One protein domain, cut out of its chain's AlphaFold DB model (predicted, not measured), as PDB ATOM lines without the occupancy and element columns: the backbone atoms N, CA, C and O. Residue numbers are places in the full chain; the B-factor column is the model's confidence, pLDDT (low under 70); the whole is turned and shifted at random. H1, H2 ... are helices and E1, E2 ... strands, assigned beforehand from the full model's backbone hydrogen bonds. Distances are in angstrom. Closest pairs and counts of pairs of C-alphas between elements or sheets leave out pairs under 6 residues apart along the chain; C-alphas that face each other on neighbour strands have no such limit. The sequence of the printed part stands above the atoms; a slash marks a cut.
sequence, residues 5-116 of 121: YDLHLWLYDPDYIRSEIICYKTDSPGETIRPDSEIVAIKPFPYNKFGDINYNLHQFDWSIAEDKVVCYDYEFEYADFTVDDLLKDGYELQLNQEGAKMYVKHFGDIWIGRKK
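This is residues 5 to 116 of the 121 residues of an uncharacterized protein of Mucilaginibacter auburnensis (UniProt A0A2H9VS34). A long, twisted ribbon of two antiparallel strands, E4 and E6, runs the length of the domain, broadened at one end by the hairpin E1 and E2 beside E6, and at the other by a small head of the short strand E5 and the short helices H2 and H3. The short strand E3 pairs with E4 partway along it, H1 lies off the sheet, and residues 76 to 81 stick out of the head. The printed part has 112 residues, with three named helices and six named strands; along the chain come E1, E2 and E3, then H1, then E4, then H2 and H3, then E5 and E6; the class is mixed, helices and strands, and the strands form one branched sheet whose neighbour pairs, E1 and E2, E1 and E6, E3 and E4, E4 and E6, and E5 and E6, are antiparallel. It is loose, with a radius of gyration of the C-alphas of 17.2 A and spans of 46 by 35 by 24 A.

Find C-alpha 101 at (16.530, -40.321, 24.383); from there E6, residues 101 to 115, runs 37.5 A to C-alpha 115 at (-14.991, -21.523, 16.490). E4, residues 60 to 72, covers 34.9 A. E1, residues 5 to 12, starts at C-alpha 5 at (-19.101, -30.871, 18.164) and covers 22.4 A; E2, residues 20 to 26, covers 18.9 A. Shorter are E3, residues 38 to 41, 9.1 A; E5, residues 92 to 95, 10.1 A; H1, residues 47 to 50, 5.3 A; H2, residues 73 to 78, 10.7 A; and H3, residues 83 to 88, 8.6 A.

Look first at E6, which has three neighbours and bends by 66 degrees at residue 108. E4, which bends by 51 degrees at residue 63, lies on one side of it, antiparallel at 162 degrees, with N 63 and O 112 2.9 A apart. On the other side, E1 is beside residues 110 to 114, with N 9 and O 113 2.8 A apart, and E5 is beside residues 101 to 104, with N 94 and O 102 2.8 A apart. E5 and E6 form a hairpin, as do E1 and E2, where N 8 and O 22 are 2.8 A apart. E3 is antiparallel to E4, with N 40 and O 64 3.1 A apart. H2 only grazes the sheet with residues 73 to 75, and H3 with residues 83 to 87; the closest C-alphas of H3 and E6 are those of Leu 86 and Tyr 103, 7.6 A. H1 is not on the sheet, and is only just apart from E1, at 8.3 A. Every O i to N i+4 pair of H3 is within hydrogen-bond range; H2 has 0 of 2, with 1 of 3 O i to N i+3 pairs, and H1 is too short for an O i to N i+4 pair.

The C-alphas farthest apart are those of Ile 53 and Glu 77, 49.1 A. The printed part has no cut, and the link from E2 to E3 is long, with 11 residues. Mean pLDDT of the printed part is 82.0; look for values under 70 at residues 14 to 18, 36 and 51 to 54.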
ATOM      1  N   TYR A   5     -20.429 -30.842  18.757       83.38
ATOM      2  CA  TYR A   5     -19.101 -30.871  18.164       83.38
ATOM      3  C   TYR A   5     -18.255 -29.684  18.612       83.38
ATOM      4  O   TYR A   5     -18.762 -28.571  18.768       83.38
ATOM      5  N   ASP A   6     -16.957 -29.935  18.726       82.38
ATOM      6  CA  ASP A   6     -15.908 -28.943  18.898       82.38
ATOM      7  C   ASP A   6     -15.054 -28.882  17.626       82.38
ATOM      8  O   ASP A   6     -14.432 -29.873  17.233       82.38
ATOM      9  N   LEU A   7     -15.080 -27.736  16.943       84.00
ATOM     10  CA  LEU A   7     -14.430 -27.551  15.649       84.00
ATOM     11  C   LEU A   7     -13.149 -26.738  15.803       84.00
ATOM     12  O   LEU A   7     -13.188 -25.561  16.183       84.00
ATOM     13  N   HIS A   8     -12.041 -27.350  15.402       87.25
ATOM     14  CA  HIS A   8     -10.727 -26.737  15.335       87.25
ATOM     15  C   HIS A   8     -10.254 -26.627  13.881       87.25
ATOM     16  O   HIS A   8     -10.369 -27.564  13.091       87.25
ATOM     17  N   LEU A   9      -9.680 -25.477  13.544       85.94
ATOM     18  CA  LEU A   9      -8.984 -25.221  12.289       85.94
ATOM     19  C   LEU A   9      -7.499 -25.038  12.596       85.94
ATOM     20  O   LEU A   9      -7.141 -24.154  13.367       85.94
ATOM     21  N   TRP A  10      -6.650 -25.883  12.028       87.88
ATOM     22  CA  TRP A  10      -5.209 -25.863  12.249       87.88
ATOM     23  C   TRP A  10      -4.543 -25.315  10.995       87.88
ATOM     24  O   TRP A  10      -4.573 -25.942   9.937       87.88
ATOM     25  N   LEU A  11      -3.977 -24.118  11.105       84.12
ATOM     26  CA  LEU A  11      -3.284 -23.446  10.015       84.12
ATOM     27  C   LEU A  11      -1.790 -23.429  10.308       84.12
ATOM     28  O   LEU A  11      -1.321 -22.713  11.193       84.12
ATOM     29  N   TYR A  12      -1.053 -24.217   9.539       80.75
ATOM     30  CA  TYR A  12       0.403 -24.145   9.486       80.75
ATOM     31  C   TYR A  12       0.809 -22.943   8.641       80.75
ATOM     32  O   TYR A  12      -0.006 -22.426   7.877       80.75
ATOM     33  N   ASP A  13       2.064 -22.505   8.745       72.12
ATOM     34  CA  ASP A  13       2.616 -21.525   7.805       72.12
ATOM     35  C   ASP A  13       2.242 -21.904   6.352       72.12
ATOM     36  O   ASP A  13       2.380 -23.080   6.012       72.12
ATOM     37  N   PRO A  14       1.762 -20.981   5.491       66.81
ATOM     38  CA  PRO A  14       1.374 -21.295   4.114       66.81
ATOM     39  C   PRO A  14       2.500 -21.910   3.278       66.81
ATOM     40  O   PRO A  14       2.224 -22.565   2.275       66.81
ATOM     41  N   ASP A  15       3.753 -21.725   3.700       66.00
ATOM     42  CA  ASP A  15       4.921 -22.377   3.106       66.00
ATOM     43  C   ASP A  15       4.950 -23.905   3.369       66.00
ATOM     44  O   ASP A  15       5.706 -24.632   2.721       66.00
ATOM     45  N   TYR A  16       4.094 -24.419   4.264       63.34
ATOM     46  CA  TYR A  16       3.907 -25.839   4.565       63.34
ATOM     47  C   TYR A  16       2.510 -26.338   4.151       63.34
ATOM     48  O   TYR A  16       1.469 -25.805   4.534       63.34
ATOM     49  N   ILE A  17       2.464 -27.453   3.415       59.19
ATOM     50  CA  ILE A  17       1.213 -28.091   2.966       59.19
ATOM     51  C   ILE A  17       0.706 -29.052   4.056       59.19
ATOM     52  O   ILE A  17       0.802 -30.269   3.905       59.19
ATOM     53  N   ARG A  18       0.228 -28.518   5.188       69.25
ATOM     54  CA  ARG A  18      -0.275 -29.335   6.319       69.25
ATOM     55  C   ARG A  18      -1.500 -28.782   7.057       69.25
ATOM     56  O   ARG A  18      -1.826 -29.274   8.123       69.25
ATOM     57  N   SER A  19      -2.204 -27.783   6.522       76.19
ATOM     58  CA  SER A  19      -3.404 -27.266   7.207       76.19
ATOM     59  C   SER A  19      -4.505 -28.327   7.332       76.19
ATOM     60  O   SER A  19      -4.795 -29.044   6.374       76.19
ATOM     61  N   GLU A  20      -5.139 -28.396   8.501       82.94
ATOM     62  CA  GLU A  20      -6.084 -29.448   8.885       82.94
ATOM     63  C   GLU A  20      -7.380 -28.861   9.456       82.94
ATOM     64  O   GLU A  20      -7.401 -27.796  10.077       82.94
ATOM     65  N   ILE A  21      -8.485 -29.582   9.265       83.12
ATOM     66  CA  ILE A  21      -9.760 -29.310   9.933       83.12
ATOM     67  C   ILE A  21     -10.064 -30.512  10.812       83.12
ATOM     68  O   ILE A  21     -10.233 -31.622  10.306       83.12
ATOM     69  N   ILE A  22     -10.167 -30.283  12.117       83.56
ATOM     70  CA  ILE A  22     -10.416 -31.332  13.101       83.56
ATOM     71  C   ILE A  22     -11.749 -31.055  13.786       83.56
ATOM     72  O   ILE A  22     -12.017 -29.947  14.246       83.56
ATOM     73  N   CYS A  23     -12.602 -32.073  13.843       84.88
ATOM     74  CA  CYS A  23     -13.920 -31.991  14.454       84.88
ATOM     75  C   CYS A  23     -14.050 -33.088  15.507       84.88
ATOM     76  O   CYS A  23     -14.094 -34.275  15.173       84.88
ATOM     77  N   TYR A  24     -14.118 -32.693  16.773       84.06
ATOM     78  CA  TYR A  24     -14.304 -33.614  17.884       84.06
ATOM     79  C   TYR A  24     -15.783 -33.704  18.224       84.06
ATOM     80  O   TYR A  24     -16.464 -32.691  18.352       84.06
ATOM     81  N   LYS A  25     -16.293 -34.922  18.394       86.00
ATOM     82  CA  LYS A  25     -17.614 -35.121  18.989       86.00
ATOM     83  C   LYS A  25     -17.514 -34.867  20.492       86.00
ATOM     84  O   LYS A  25     -16.615 -35.415  21.124       86.00
ATOM     85  N   THR A  26     -18.443 -34.096  21.045       85.38
ATOM     86  CA  THR A  26     -18.512 -33.827  22.486       85.38
ATOM     87  C   THR A  26     -19.764 -34.430  23.111       85.38
ATOM     88  O   THR A  26     -20.769 -34.670  22.429       85.38
ATOM     89  N   ASP A  27     -19.703 -34.685  24.414       84.94
ATOM     90  CA  ASP A  27     -20.815 -35.265  25.164       84.94
ATOM     91  C   ASP A  27     -21.821 -34.181  25.560       84.94
ATOM     92  O   ASP A  27     -23.030 -34.425  25.577       84.94
ATOM     93  N   SER A  28     -21.339 -32.958  25.811       82.62
ATOM     94  CA  SER A  28     -22.172 -31.820  26.216       82.62
ATOM     95  C   SER A  28     -21.993 -30.582  25.322       82.62
ATOM     96  O   SER A  28     -20.914 -30.363  24.761       82.62
ATOM     97  N   PRO A  29     -23.031 -29.731  25.181       77.94
ATOM     98  CA  PRO A  29     -22.888 -28.429  24.536       77.94
ATOM     99  C   PRO A  29     -21.875 -27.553  25.284       77.94
ATOM    100  O   PRO A  29     -21.921 -27.464  26.510       77.94
ATOM    101  N   GLY A  30     -20.974 -26.900  24.547       73.06
ATOM    102  CA  GLY A  30     -19.947 -26.013  25.113       73.06
ATOM    103  C   GLY A  30     -18.733 -26.726  25.717       73.06
ATOM    104  O   GLY A  30     -17.826 -26.059  26.206       73.06
ATOM    105  N   GLU A  31     -18.694 -28.059  25.682       80.81
ATOM    106  CA  GLU A  31     -17.507 -28.818  26.064       80.81
ATOM    107  C   GLU A  31     -16.344 -28.535  25.105       80.81
ATOM    108  O   GLU A  31     -16.525 -28.414  23.889       80.81
ATOM    109  N   THR A  32     -15.143 -28.421  25.672       80.75
ATOM    110  CA  THR A  32     -13.935 -28.043  24.944       80.75
ATOM    111  C   THR A  32     -12.887 -29.143  25.012       80.75
ATOM    112  O   THR A  32     -12.417 -29.471  26.103       80.75
ATOM    113  N   ILE A  33     -12.479 -29.675  23.862       81.44
ATOM    114  CA  ILE A  33     -11.379 -30.632  23.776       81.44
ATOM    115  C   ILE A  33     -10.066 -29.862  23.713       81.44
ATOM    116  O   ILE A  33      -9.904 -28.920  22.937       81.44
ATOM    117  N   ARG A  34      -9.110 -30.252  24.555       74.44
ATOM    118  CA  ARG A  34      -7.759 -29.698  24.497       74.44
ATOM    119  C   ARG A  34      -7.019 -30.364  23.328       74.44
ATOM    120  O   ARG A  34      -7.042 -31.589  23.261       74.44
ATOM    121  N   PRO A  35      -6.384 -29.600  22.424       70.69
ATOM    122  CA  PRO A  35      -5.550 -30.191  21.386       70.69
ATOM    123  C   PRO A  35      -4.346 -30.907  22.012       70.69
ATOM    124  O   PRO A  35      -3.851 -30.486  23.060       70.69
ATOM    125  N   ASP A  36      -3.871 -31.958  21.346       67.56
ATOM    126  CA  ASP A  36      -2.673 -32.695  21.766       67.56
ATOM    127  C   ASP A  36      -1.394 -31.851  21.610       67.56
ATOM    128  O   ASP A  36      -0.411 -32.064  22.320       67.56
ATOM    129  N   SER A  37      -1.420 -30.843  20.731       71.75
ATOM    130  CA  SER A  37      -0.335 -29.872  20.583       71.75
ATOM    131  C   SER A  37      -0.238 -28.936  21.785       71.75
ATOM    132  O   SER A  37      -1.231 -28.439  22.330       71.75
ATOM    133  N   GLU A  38       0.996 -28.641  22.176       73.62
ATOM    134  CA  GLU A  38       1.280 -27.738  23.280       73.62
ATOM    135  C   GLU A  38       1.036 -26.289  22.844       73.62
ATOM    136  O   GLU A  38       1.684 -25.776  21.933       73.62
ATOM    137  N   ILE A  39       0.078 -25.617  23.490       75.06
ATOM    138  CA  ILE A  39      -0.143 -24.181  23.291       75.06
ATOM    139  C   ILE A  39       1.027 -23.442  23.939       75.06
ATOM    140  O   ILE A  39       1.132 -23.389  25.165       75.06
ATOM    141  N   VAL A  40       1.888 -22.862  23.110       74.62
ATOM    142  CA  VAL A  40       3.132 -22.218  23.551       74.62
ATOM    143  C   VAL A  40       2.965 -20.721  23.800       74.62
ATOM    144  O   VAL A  40       3.726 -20.137  24.570       74.62
ATOM    145  N   ALA A  41       1.967 -20.075  23.185       72.38
ATOM    146  CA  ALA A  41       1.679 -18.666  23.439       72.38
ATOM    147  C   ALA A  41       0.249 -18.254  23.056       72.38
ATOM    148  O   ALA A  41      -0.486 -18.951  22.357       72.38
ATOM    149  N   ILE A  42      -0.118 -17.042  23.477       72.00
ATOM    150  CA  ILE A  42      -1.259 -16.298  22.943       72.00
ATOM    151  C   ILE A  42      -0.673 -15.103  22.188       72.00
ATOM    152  O   ILE A  42      -0.199 -14.143  22.796       72.00
ATOM    153  N   LYS A  43      -0.648 -15.186  20.856       77.81
ATOM    154  CA  LYS A  43      -0.175 -14.122  19.959       77.81
ATOM    155  C   LYS A  43      -1.330 -13.655  19.062       77.81
ATOM    156  O   LYS A  43      -2.229 -14.447  18.789       77.81
ATOM    157  N   PRO A  44      -1.330 -12.401  18.572       84.31
ATOM    158  CA  PRO A  44      -2.315 -11.961  17.589       84.31
ATOM    159  C   PRO A  44      -2.209 -12.783  16.298       84.31
ATOM    160  O   PRO A  44      -1.123 -12.892  15.728       84.31
ATOM    161  N   PHE A  45      -3.334 -13.326  15.830       87.75
ATOM    162  CA  PHE A  45      -3.381 -14.090  14.583       87.75
ATOM    163  C   PHE A  45      -3.043 -13.201  13.368       87.75
ATOM    164  O   PHE A  45      -3.614 -12.111  13.235       87.75
ATOM    165  N   PRO A  46      -2.143 -13.627  12.461       86.62
ATOM    166  CA  PRO A  46      -1.708 -12.831  11.319       86.62
ATOM    167  C   PRO A  46      -2.706 -12.940  10.157       86.62
ATOM    168  O   PRO A  46      -2.463 -13.602   9.149       86.62
ATOM    169  N   TYR A  47      -3.844 -12.252  10.281       86.25
ATOM    170  CA  TYR A  47      -4.919 -12.265   9.278       86.25
ATOM    171  C   TYR A  47      -4.457 -11.895   7.862       86.25
ATOM    172  O   TYR A  47      -4.999 -12.405   6.892       86.25
ATOM    173  N   ASN A  48      -3.446 -11.040   7.719       83.69
ATOM    174  CA  ASN A  48      -2.888 -10.660   6.419       83.69
ATOM    175  C   ASN A  48      -2.124 -11.795   5.717       83.69
ATOM    176  O   ASN A  48      -1.964 -11.744   4.502       83.69
ATOM    177  N   LYS A  49      -1.634 -12.786   6.469       81.06
ATOM    178  CA  LYS A  49      -0.892 -13.939   5.946       81.06
ATOM    179  C   LYS A  49      -1.817 -15.073   5.494       81.06
ATOM    180  O   LYS A  49      -1.479 -15.797   4.568       81.06
ATOM    181  N   PHE A  50      -2.980 -15.198   6.133       78.94
ATOM    182  CA  PHE A  50      -3.930 -16.302   5.928       78.94
ATOM    183  C   PHE A  50      -5.277 -15.882   5.328       78.94
ATOM    184  O   PHE A  50      -6.109 -16.731   5.018       78.94
ATOM    185  N   GLY A  51      -5.537 -14.582   5.214       67.75
ATOM    186  CA  GLY A  51      -6.839 -14.053   4.828       67.75
ATOM    187  C   GLY A  51      -7.123 -14.201   3.337       67.75
ATOM    188  O   GLY A  51      -6.589 -13.450   2.526       67.75
ATOM    189  N   ASP A  52      -8.031 -15.117   3.003       64.06
ATOM    190  CA  ASP A  52      -8.791 -15.124   1.750       64.06
ATOM    191  C   ASP A  52     -10.082 -14.300   1.940       64.06
ATOM    192  O   ASP A  52     -10.685 -14.299   3.016       64.06
ATOM    193  N   ILE A  53     -10.537 -13.611   0.893       58.66
ATOM    194  CA  ILE A  53     -11.757 -12.790   0.892       58.66
ATOM    195  C   ILE A  53     -13.033 -13.623   1.120       58.66
ATOM    196  O   ILE A  53     -14.077 -13.077   1.473       58.66
ATOM    197  N   ASN A  54     -12.951 -14.942   0.918       69.50
ATOM    198  CA  ASN A  54     -14.097 -15.848   0.934       69.50
ATOM    199  C   ASN A  54     -14.436 -16.432   2.318       69.50
ATOM    200  O   ASN A  54     -15.539 -16.951   2.495       69.50
ATOM    201  N   TYR A  55     -13.535 -16.349   3.307       73.69
ATOM    202  CA  TYR A  55     -13.744 -16.953   4.628       73.69
ATOM    203  C   TYR A  55     -13.501 -15.960   5.764       73.69
ATOM    204  O   TYR A  55     -12.422 -15.394   5.918       73.69
ATOM    205  N   ASN A  56     -14.508 -15.785   6.625       83.75
ATOM    206  CA  ASN A  56     -14.385 -14.927   7.799       83.75
ATOM    207  C   ASN A  56     -13.629 -15.651   8.929       83.75
ATOM    208  O   ASN A  56     -14.238 -16.357   9.734       83.75
ATOM    209  N   LEU A  57     -12.311 -15.456   9.010       87.00
ATOM    210  CA  LEU A  57     -11.466 -16.020  10.072       87.00
ATOM    211  C   LEU A  57     -11.683 -15.357  11.450       87.00
ATOM    212  O   LEU A  57     -11.235 -15.896  12.460       87.00
ATOM    213  N   HIS A  58     -12.403 -14.229  11.537       87.56
ATOM    214  CA  HIS A  58     -12.697 -13.562  12.816       87.56
ATOM    215  C   HIS A  58     -13.754 -14.287  13.664       87.56
ATOM    216  O   HIS A  58     -13.934 -13.950  14.840       87.56
ATOM    217  N   GLN A  59     -14.446 -15.284  13.100       86.94
ATOM    218  CA  GLN A  59     -15.368 -16.151  13.846       86.94
ATOM    219  C   GLN A  59     -14.643 -17.165  14.750       86.94
ATOM    220  O   GLN A  59     -15.299 -17.895  15.491       86.94
ATOM    221  N   PHE A  60     -13.311 -17.226  14.682       87.88
ATOM    222  CA  PHE A  60     -12.490 -18.123  15.485       87.88
ATOM    223  C   PHE A  60     -11.705 -17.345  16.546       87.88
ATOM    224  O   PHE A  60     -11.295 -16.201  16.326       87.88
ATOM    225  N   ASP A  61     -11.505 -17.980  17.695       88.81
ATOM    226  CA  ASP A  61     -10.494 -17.609  18.677       88.81
ATOM    227  C   ASP A  61      -9.211 -18.373  18.362       88.81
ATOM    228  O   ASP A  61      -9.213 -19.601  18.262       88.81
ATOM    229  N   TRP A  62      -8.121 -17.636  18.170       88.88
ATOM    230  CA  TRP A  62      -6.860 -18.184  17.686       88.88
ATOM    231  C   TRP A  62      -5.842 -18.301  18.814       88.88
ATOM    232  O   TRP A  62      -5.594 -17.337  19.538       88.88
ATOM    233  N   SER A  63      -5.222 -19.470  18.910       88.62
ATOM    234  CA  SER A  63      -4.058 -19.734  19.758       88.62
ATOM    235  C   SER A  63      -2.895 -20.201  18.894       88.62
ATOM    236  O   SER A  63      -3.117 -20.725  17.801       88.62
ATOM    237  N   ILE A  64      -1.665 -20.023  19.376       86.81
ATOM    238  CA  ILE A  64      -0.484 -20.564  18.705       86.81
ATOM    239  C   ILE A  64       0.034 -21.761  19.498       86.81
ATOM    240  O   ILE A  64       0.266 -21.682  20.708       86.81
ATOM    241  N   ALA A  65       0.147 -22.885  18.810       85.19
ATOM    242  CA  ALA A  65       0.712 -24.116  19.321       85.19
ATOM    243  C   ALA A  65       1.976 -24.452  18.538       85.19
ATOM    244  O   ALA A  65       2.179 -23.965  17.427       85.19
ATOM    245  N   GLU A  66       2.824 -25.273  19.128       77.38
ATOM    246  CA  GLU A  66       4.003 -25.789  18.451       77.38
ATOM    247  C   GLU A  66       3.721 -27.202  17.947       77.38
ATOM    248  O   GLU A  66       3.269 -28.054  18.723       77.38
ATOM    249  N   ASP A  67       3.984 -27.447  16.658       76.69
ATOM    250  CA  ASP A  67       4.038 -28.817  16.157       76.69
ATOM    251  C   ASP A  67       5.432 -29.389  16.328       76.69
ATOM    252  O   ASP A  67       6.437 -28.784  15.922       76.69
ATOM    253  N   LYS A  68       5.481 -30.606  16.850       76.88
ATOM    254  CA  LYS A  68       6.721 -31.352  16.964       76.88
ATOM    255  C   LYS A  68       6.497 -32.797  16.580       76.88
ATOM    256  O   LYS A  68       5.589 -33.457  17.078       76.88
ATOM    257  N   VAL A  69       7.388 -33.303  15.739       80.94
ATOM    258  CA  VAL A  69       7.509 -34.744  15.534       80.94
ATOM    259  C   VAL A  69       8.527 -35.256  16.529       80.94
ATOM    260  O   VAL A  69       9.627 -34.710  16.637       80.94
ATOM    261  N   VAL A  70       8.142 -36.298  17.257       83.94
ATOM    262  CA  VAL A  70       8.992 -36.974  18.230       83.94
ATOM    263  C   VAL A  70       9.241 -38.387  17.727       83.94
ATOM    264  O   VAL A  70       8.294 -39.114  17.443       83.94
ATOM    265  N   CYS A  71      10.512 -38.763  17.633       84.56
ATOM    266  CA  CYS A  71      10.936 -40.134  17.383       84.56
ATOM    267  C   CYS A  71      11.721 -40.635  18.592       84.56
ATOM    268  O   CYS A  71      12.630 -39.954  19.079       84.56
ATOM    269  N   TYR A  72      11.391 -41.823  19.081       84.31
ATOM    270  CA  TYR A  72      12.088 -42.418  20.213       84.31
ATOM    271  C   TYR A  72      13.194 -43.362  19.748       84.31
ATOM    272  O   TYR A  72      13.047 -44.072  18.760       84.31
ATOM    273  N   ASP A  73      14.291 -43.415  20.505       81.38
ATOM    274  CA  ASP A  73      15.474 -44.224  20.158       81.38
ATOM    275  C   ASP A  73      15.143 -45.721  19.975       81.38
ATOM    276  O   ASP A  73      15.753 -46.406  19.158       81.38
ATOM    277  N   TYR A  74      14.132 -46.231  20.693       78.69
ATOM    278  CA  TYR A  74      13.682 -47.623  20.575       78.69
ATOM    279  C   TYR A  74      12.922 -47.919  19.270       78.69
ATOM    280  O   TYR A  74      12.799 -49.080  18.891       78.69
ATOM    281  N   GLU A  75      12.405 -46.903  18.573       80.06
ATOM    282  CA  GLU A  75      11.664 -47.071  17.314       80.06
ATOM    283  C   GLU A  75      12.605 -47.340  16.132       80.06
ATOM    284  O   GLU A  75      12.169 -47.779  15.069       80.06
ATOM    285  N   PHE A  76      13.911 -47.130  16.323       82.88
ATOM    286  CA  PHE A  76      14.913 -47.261  15.269       82.88
ATOM    287  C   PHE A  76      15.277 -48.700  14.931       82.88
ATOM    288  O   PHE A  76      15.833 -48.943  13.865       82.88
ATOM    289  N   GLU A  77      14.950 -49.664  15.794       80.94
ATOM    290  CA  GLU A  77      15.246 -51.079  15.541       80.94
ATOM    291  C   GLU A  77      14.588 -51.587  14.242       80.94
ATOM    292  O   GLU A  77      15.126 -52.473  13.580       80.94
ATOM    293  N   TYR A  78      13.465 -50.977  13.841       80.50
ATOM    294  CA  TYR A  78      12.696 -51.344  12.647       80.50
ATOM    295  C   TYR A  78      12.535 -50.190  11.647       80.50
ATOM    296  O   TYR A  78      11.719 -50.289  10.730       80.50
ATOM    297  N   ALA A  79      13.262 -49.088  11.830       84.38
ATOM    298  CA  ALA A  79      13.130 -47.906  10.989       84.38
ATOM    299  C   ALA A  79      14.025 -47.983   9.742       84.38
ATOM    300  O   ALA A  79      15.165 -48.437   9.802       84.38
ATOM    301  N   ASP A  80      13.538 -47.433   8.626       87.00
ATOM    302  CA  ASP A  80      14.305 -47.282   7.378       87.00
ATOM    303  C   ASP A  80      15.236 -46.046   7.382       87.00
ATOM    304  O   ASP A  80      15.697 -45.595   6.332       87.00
ATOM    305  N   PHE A  81      15.505 -45.459   8.549       86.50
ATOM    306  CA  PHE A  81      16.345 -44.271   8.717       86.50
ATOM    307  C   PHE A  81      17.270 -44.418   9.927       86.50
ATOM    308  O   PHE A  81      16.992 -45.168  10.862       86.50
ATOM    309  N   THR A  82      18.378 -43.679   9.924       89.38
ATOM    310  CA  THR A  82      19.348 -43.655  11.026       89.38
ATOM    311  C   THR A  82      19.239 -42.379  11.861       89.38
ATOM    312  O   THR A  82      18.663 -41.378  11.434       89.38
ATOM    313  N   VAL A  83      19.860 -42.376  13.047       89.00
ATOM    314  CA  VAL A  83      20.020 -41.158  13.865       89.00
ATOM    315  C   VAL A  83      20.691 -40.040  13.068       89.00
ATOM    316  O   VAL A  83      20.249 -38.897  13.125       89.00
ATOM    317  N   ASP A  84      21.727 -40.360  12.291       90.88
ATOM    318  CA  ASP A  84      22.426 -39.370  11.470       90.88
ATOM    319  C   ASP A  84      21.512 -38.768  10.393       90.88
ATOM    320  O   ASP A  84      21.662 -37.592  10.059       90.88
ATOM    321  N   ASP A  85      20.561 -39.542   9.861       90.50
ATOM    322  CA  ASP A  85      19.568 -39.040   8.906       90.50
ATOM    323  C   ASP A  85      18.603 -38.061   9.582       90.50
ATOM    324  O   ASP A  85      18.345 -36.991   9.032       90.50
ATOM    325  N   LEU A  86      18.147 -38.365  10.803       90.12
ATOM    326  CA  LEU A  86      17.313 -37.452  11.591       90.12
ATOM    327  C   LEU A  86      18.052 -36.152  11.925       90.12
ATOM    328  O   LEU A  86      17.520 -35.063  11.716       90.12
ATOM    329  N   LEU A  87      19.294 -36.241  12.407       90.94
ATOM    330  CA  LEU A  87      20.088 -35.057  12.742       90.94
ATOM    331  C   LEU A  87      20.355 -34.189  11.500       90.94
ATOM    332  O   LEU A  87      20.308 -32.963  11.585       90.94
ATOM    333  N   LYS A  88      20.579 -34.801  10.327       91.50
ATOM    334  CA  LYS A  88      20.693 -34.075   9.048       91.50
ATOM    335  C   LYS A  88      19.379 -33.442   8.604       91.50
ATOM    336  O   LYS A  88      19.410 -32.368   8.010       91.50
ATOM    337  N   ASP A  89      18.251 -34.087   8.886       85.88
ATOM    338  CA  ASP A  89      16.918 -33.549   8.613       85.88
ATOM    339  C   ASP A  89      16.508 -32.453   9.622       85.88
ATOM    340  O   ASP A  89      15.461 -31.828   9.472       85.88
ATOM    341  N   GLY A  90      17.341 -32.159  10.626       87.38
ATOM    342  CA  GLY A  90      17.129 -31.068  11.580       87.38
ATOM    343  C   GLY A  90      16.375 -31.470  12.847       87.38
ATOM    344  O   GLY A  90      15.806 -30.606  13.507       87.38
ATOM    345  N   TYR A  91      16.349 -32.760  13.186       91.31
ATOM    346  CA  TYR A  91      15.934 -33.205  14.515       91.31
ATOM    347  C   TYR A  91      17.011 -32.875  15.556       91.31
ATOM    348  O   TYR A  91      18.209 -32.970  15.291       91.31
ATOM    349  N   GLU A  92      16.575 -32.571  16.773       92.31
ATOM    350  CA  GLU A  92      17.429 -32.320  17.929       92.31
ATOM    351  C   GLU A  92      17.267 -33.429  18.972       92.31
ATOM    352  O   GLU A  92      16.155 -33.876  19.262       92.31
ATOM    353  N   LEU A  93      18.379 -33.874  19.565       92.62
ATOM    354  CA  LEU A  93      18.353 -34.835  20.667       92.62
ATOM    355  C   LEU A  93      17.878 -34.153  21.956       92.62
ATOM    356  O   LEU A  93      18.484 -33.191  22.424       92.62
ATOM    357  N   GLN A  94      16.859 -34.728  22.581       92.25
ATOM    358  CA  GLN A  94      16.346 -34.346  23.890       92.25
ATOM    359  C   GLN A  94      16.208 -35.579  24.794       92.25
ATOM    360  O   GLN A  94      16.259 -36.726  24.343       92.25
ATOM    361  N   LEU A  95      16.041 -35.344  26.096       90.81
ATOM    362  CA  LEU A  95      15.713 -36.388  27.064       90.81
ATOM    363  C   LEU A  95      14.283 -36.179  27.553       90.81
ATOM    364  O   LEU A  95      13.906 -35.058  27.899       90.81
ATOM    365  N   ASN A  96      13.492 -37.250  27.589       85.69
ATOM    366  CA  ASN A  96      12.173 -37.202  28.210       85.69
ATOM    367  C   ASN A  96      12.294 -37.112  29.751       85.69
ATOM    368  O   ASN A  96      13.390 -37.159  30.316       85.69
ATOM    369  N   GLN A  97      11.159 -37.020  30.451       84.81
ATOM    370  CA  GLN A  97      11.127 -36.917  31.921       84.81
ATOM    371  C   GLN A  97      11.738 -38.129  32.649       84.81
ATOM    372  O   GLN A  97      12.131 -38.019  33.808       84.81
ATOM    373  N   GLU A  98      11.845 -39.269  31.969       89.56
ATOM    374  CA  GLU A  98      12.403 -40.522  32.484       89.56
ATOM    375  C   GLU A  98      13.880 -40.713  32.089       89.56
ATOM    376  O   GLU A  98      14.498 -41.717  32.441       89.56
ATOM    377  N   GLY A  99      14.470 -39.752  31.369       87.69
ATOM    378  CA  GLY A  99      15.852 -39.807  30.892       87.69
ATOM    379  C   GLY A  99      16.061 -40.629  29.615       87.69
ATOM    380  O   GLY A  99      17.208 -40.857  29.228       87.69
ATOM    381  N   ALA A 100      14.995 -41.067  28.942       87.75
ATOM    382  CA  ALA A 100      15.085 -41.730  27.647       87.75
ATOM    383  C   ALA A 100      15.376 -40.719  26.529       87.75
ATOM    384  O   ALA A 100      14.860 -39.599  26.533       87.75
ATOM    385  N   LYS A 101      16.196 -41.133  25.557       90.62
ATOM    386  CA  LYS A 101      16.530 -40.321  24.383       90.62
ATOM    387  C   LYS A 101      15.336 -40.217  23.440       90.62
ATOM    388  O   LYS A 101      14.744 -41.229  23.064       90.62
ATOM    389  N   MET A 102      15.038 -38.994  23.030       91.62
ATOM    390  CA  MET A 102      14.055 -38.678  22.002       91.62
ATOM    391  C   MET A 102      14.652 -37.674  21.020       91.62
ATOM    392  O   MET A 102      15.457 -36.829  21.401       91.62
ATOM    393  N   TYR A 103      14.258 -37.768  19.761       91.25
ATOM    394  CA  TYR A 103      14.679 -36.863  18.702       91.25
ATOM    395  C   TYR A 103      13.463 -36.056  18.287       91.25
ATOM    396  O   TYR A 103      12.431 -36.624  17.932       91.25
ATOM    397  N   VAL A 104      13.576 -34.735  18.373       88.75
ATOM    398  CA  VAL A 104      12.453 -33.814  18.197       88.75
ATOM    399  C   VAL A 104      12.758 -32.870  17.048       88.75
ATOM    400  O   VAL A 104      13.799 -32.220  17.052       88.75
ATOM    401  N   LYS A 105      11.856 -32.774  16.072       86.69
ATOM    402  CA  LYS A 105      11.929 -31.758  15.017       86.69
ATOM    403  C   LYS A 105      10.749 -30.815  15.132       86.69
ATOM    404  O   LYS A 105       9.594 -31.244  15.106       86.69
ATOM    405  N   HIS A 106      11.073 -29.535  15.233       79.12
ATOM    406  CA  HIS A 106      10.115 -28.443  15.267       79.12
ATOM    407  C   HIS A 106       9.699 -28.115  13.830       79.12
ATOM    408  O   HIS A 106      10.532 -27.712  13.017       79.12
ATOM    409  N   PHE A 107       8.422 -28.317  13.504       72.94
ATOM    410  CA  PHE A 107       7.892 -28.030  12.161       72.94
ATOM    411  C   PHE A 107       7.329 -26.612  12.030       72.94
ATOM    412  O   PHE A 107       7.044 -26.158  10.923       72.94
ATOM    413  N   GLY A 108       7.246 -25.891  13.148       70.25
ATOM    414  CA  GLY A 108       6.872 -24.488  13.203       70.25
ATOM    415  C   GLY A 108       5.633 -24.239  14.053       70.25
ATOM    416  O   GLY A 108       5.103 -25.126  14.725       70.25
ATOM    417  N   ASP A 109       5.194 -22.987  14.006       78.19
ATOM    418  CA  ASP A 109       4.006 -22.523  14.701       78.19
ATOM    419  C   ASP A 109       2.737 -22.991  13.960       78.19
ATOM    420  O   ASP A 109       2.555 -22.703  12.772       78.19
ATOM    421  N   ILE A 110       1.829 -23.654  14.676       86.12
ATOM    422  CA  ILE A 110       0.463 -23.933  14.226       86.12
ATOM    423  C   ILE A 110      -0.470 -22.900  14.839       86.12
ATOM    424  O   ILE A 110      -0.542 -22.738  16.059       86.12
ATOM    425  N   TRP A 111      -1.271 -22.254  14.005       87.75
ATOM    426  CA  TRP A 111      -2.409 -21.480  14.472       87.75
ATOM    427  C   TRP A 111      -3.630 -22.376  14.619       87.75
ATOM    428  O   TRP A 111      -4.184 -22.852  13.631       87.75
ATOM    429  N   ILE A 112      -4.072 -22.574  15.855       88.19
ATOM    430  CA  ILE A 112      -5.272 -23.342  16.171       88.19
ATOM    431  C   ILE A 112      -6.417 -22.357  16.398       88.19
ATOM    432  O   ILE A 112      -6.454 -21.634  17.395       88.19
ATOM    433  N   GLY A 113      -7.339 -22.315  15.442       88.56
ATOM    434  CA  GLY A 113      -8.565 -21.535  15.481       88.56
ATOM    435  C   GLY A 113      -9.718 -22.376  15.999       88.56
ATOM    436  O   GLY A 113     -10.102 -23.366  15.380       88.56
ATOM    437  N   ARG A 114     -10.312 -21.964  17.113       87.06
ATOM    438  CA  ARG A 114     -11.513 -22.582  17.678       87.06
ATOM    439  C   ARG A 114     -12.725 -21.727  17.353       87.06
ATOM    440  O   ARG A 114     -12.685 -20.517  17.560       87.06
ATOM    441  N   LYS A 115     -13.802 -22.316  16.831       85.81
ATOM    442  CA  LYS A 115     -14.991 -21.523  16.490       85.81
ATOM    443  C   LYS A 115     -15.599 -20.928  17.765       85.81
ATOM    444  O   LYS A 115     -15.830 -21.649  18.733       85.81
ATOM    445  N   LYS A 116     -15.880 -19.624  17.753       85.06
ATOM    446  CA  LYS A 116     -16.607 -18.956  18.837       85.06
ATOM    447  C   LYS A 116     -17.986 -19.589  18.972       85.06
ATOM    448  O   LYS A 116     -18.685 -19.768  17.973       85.06
TER     449      LYS A 116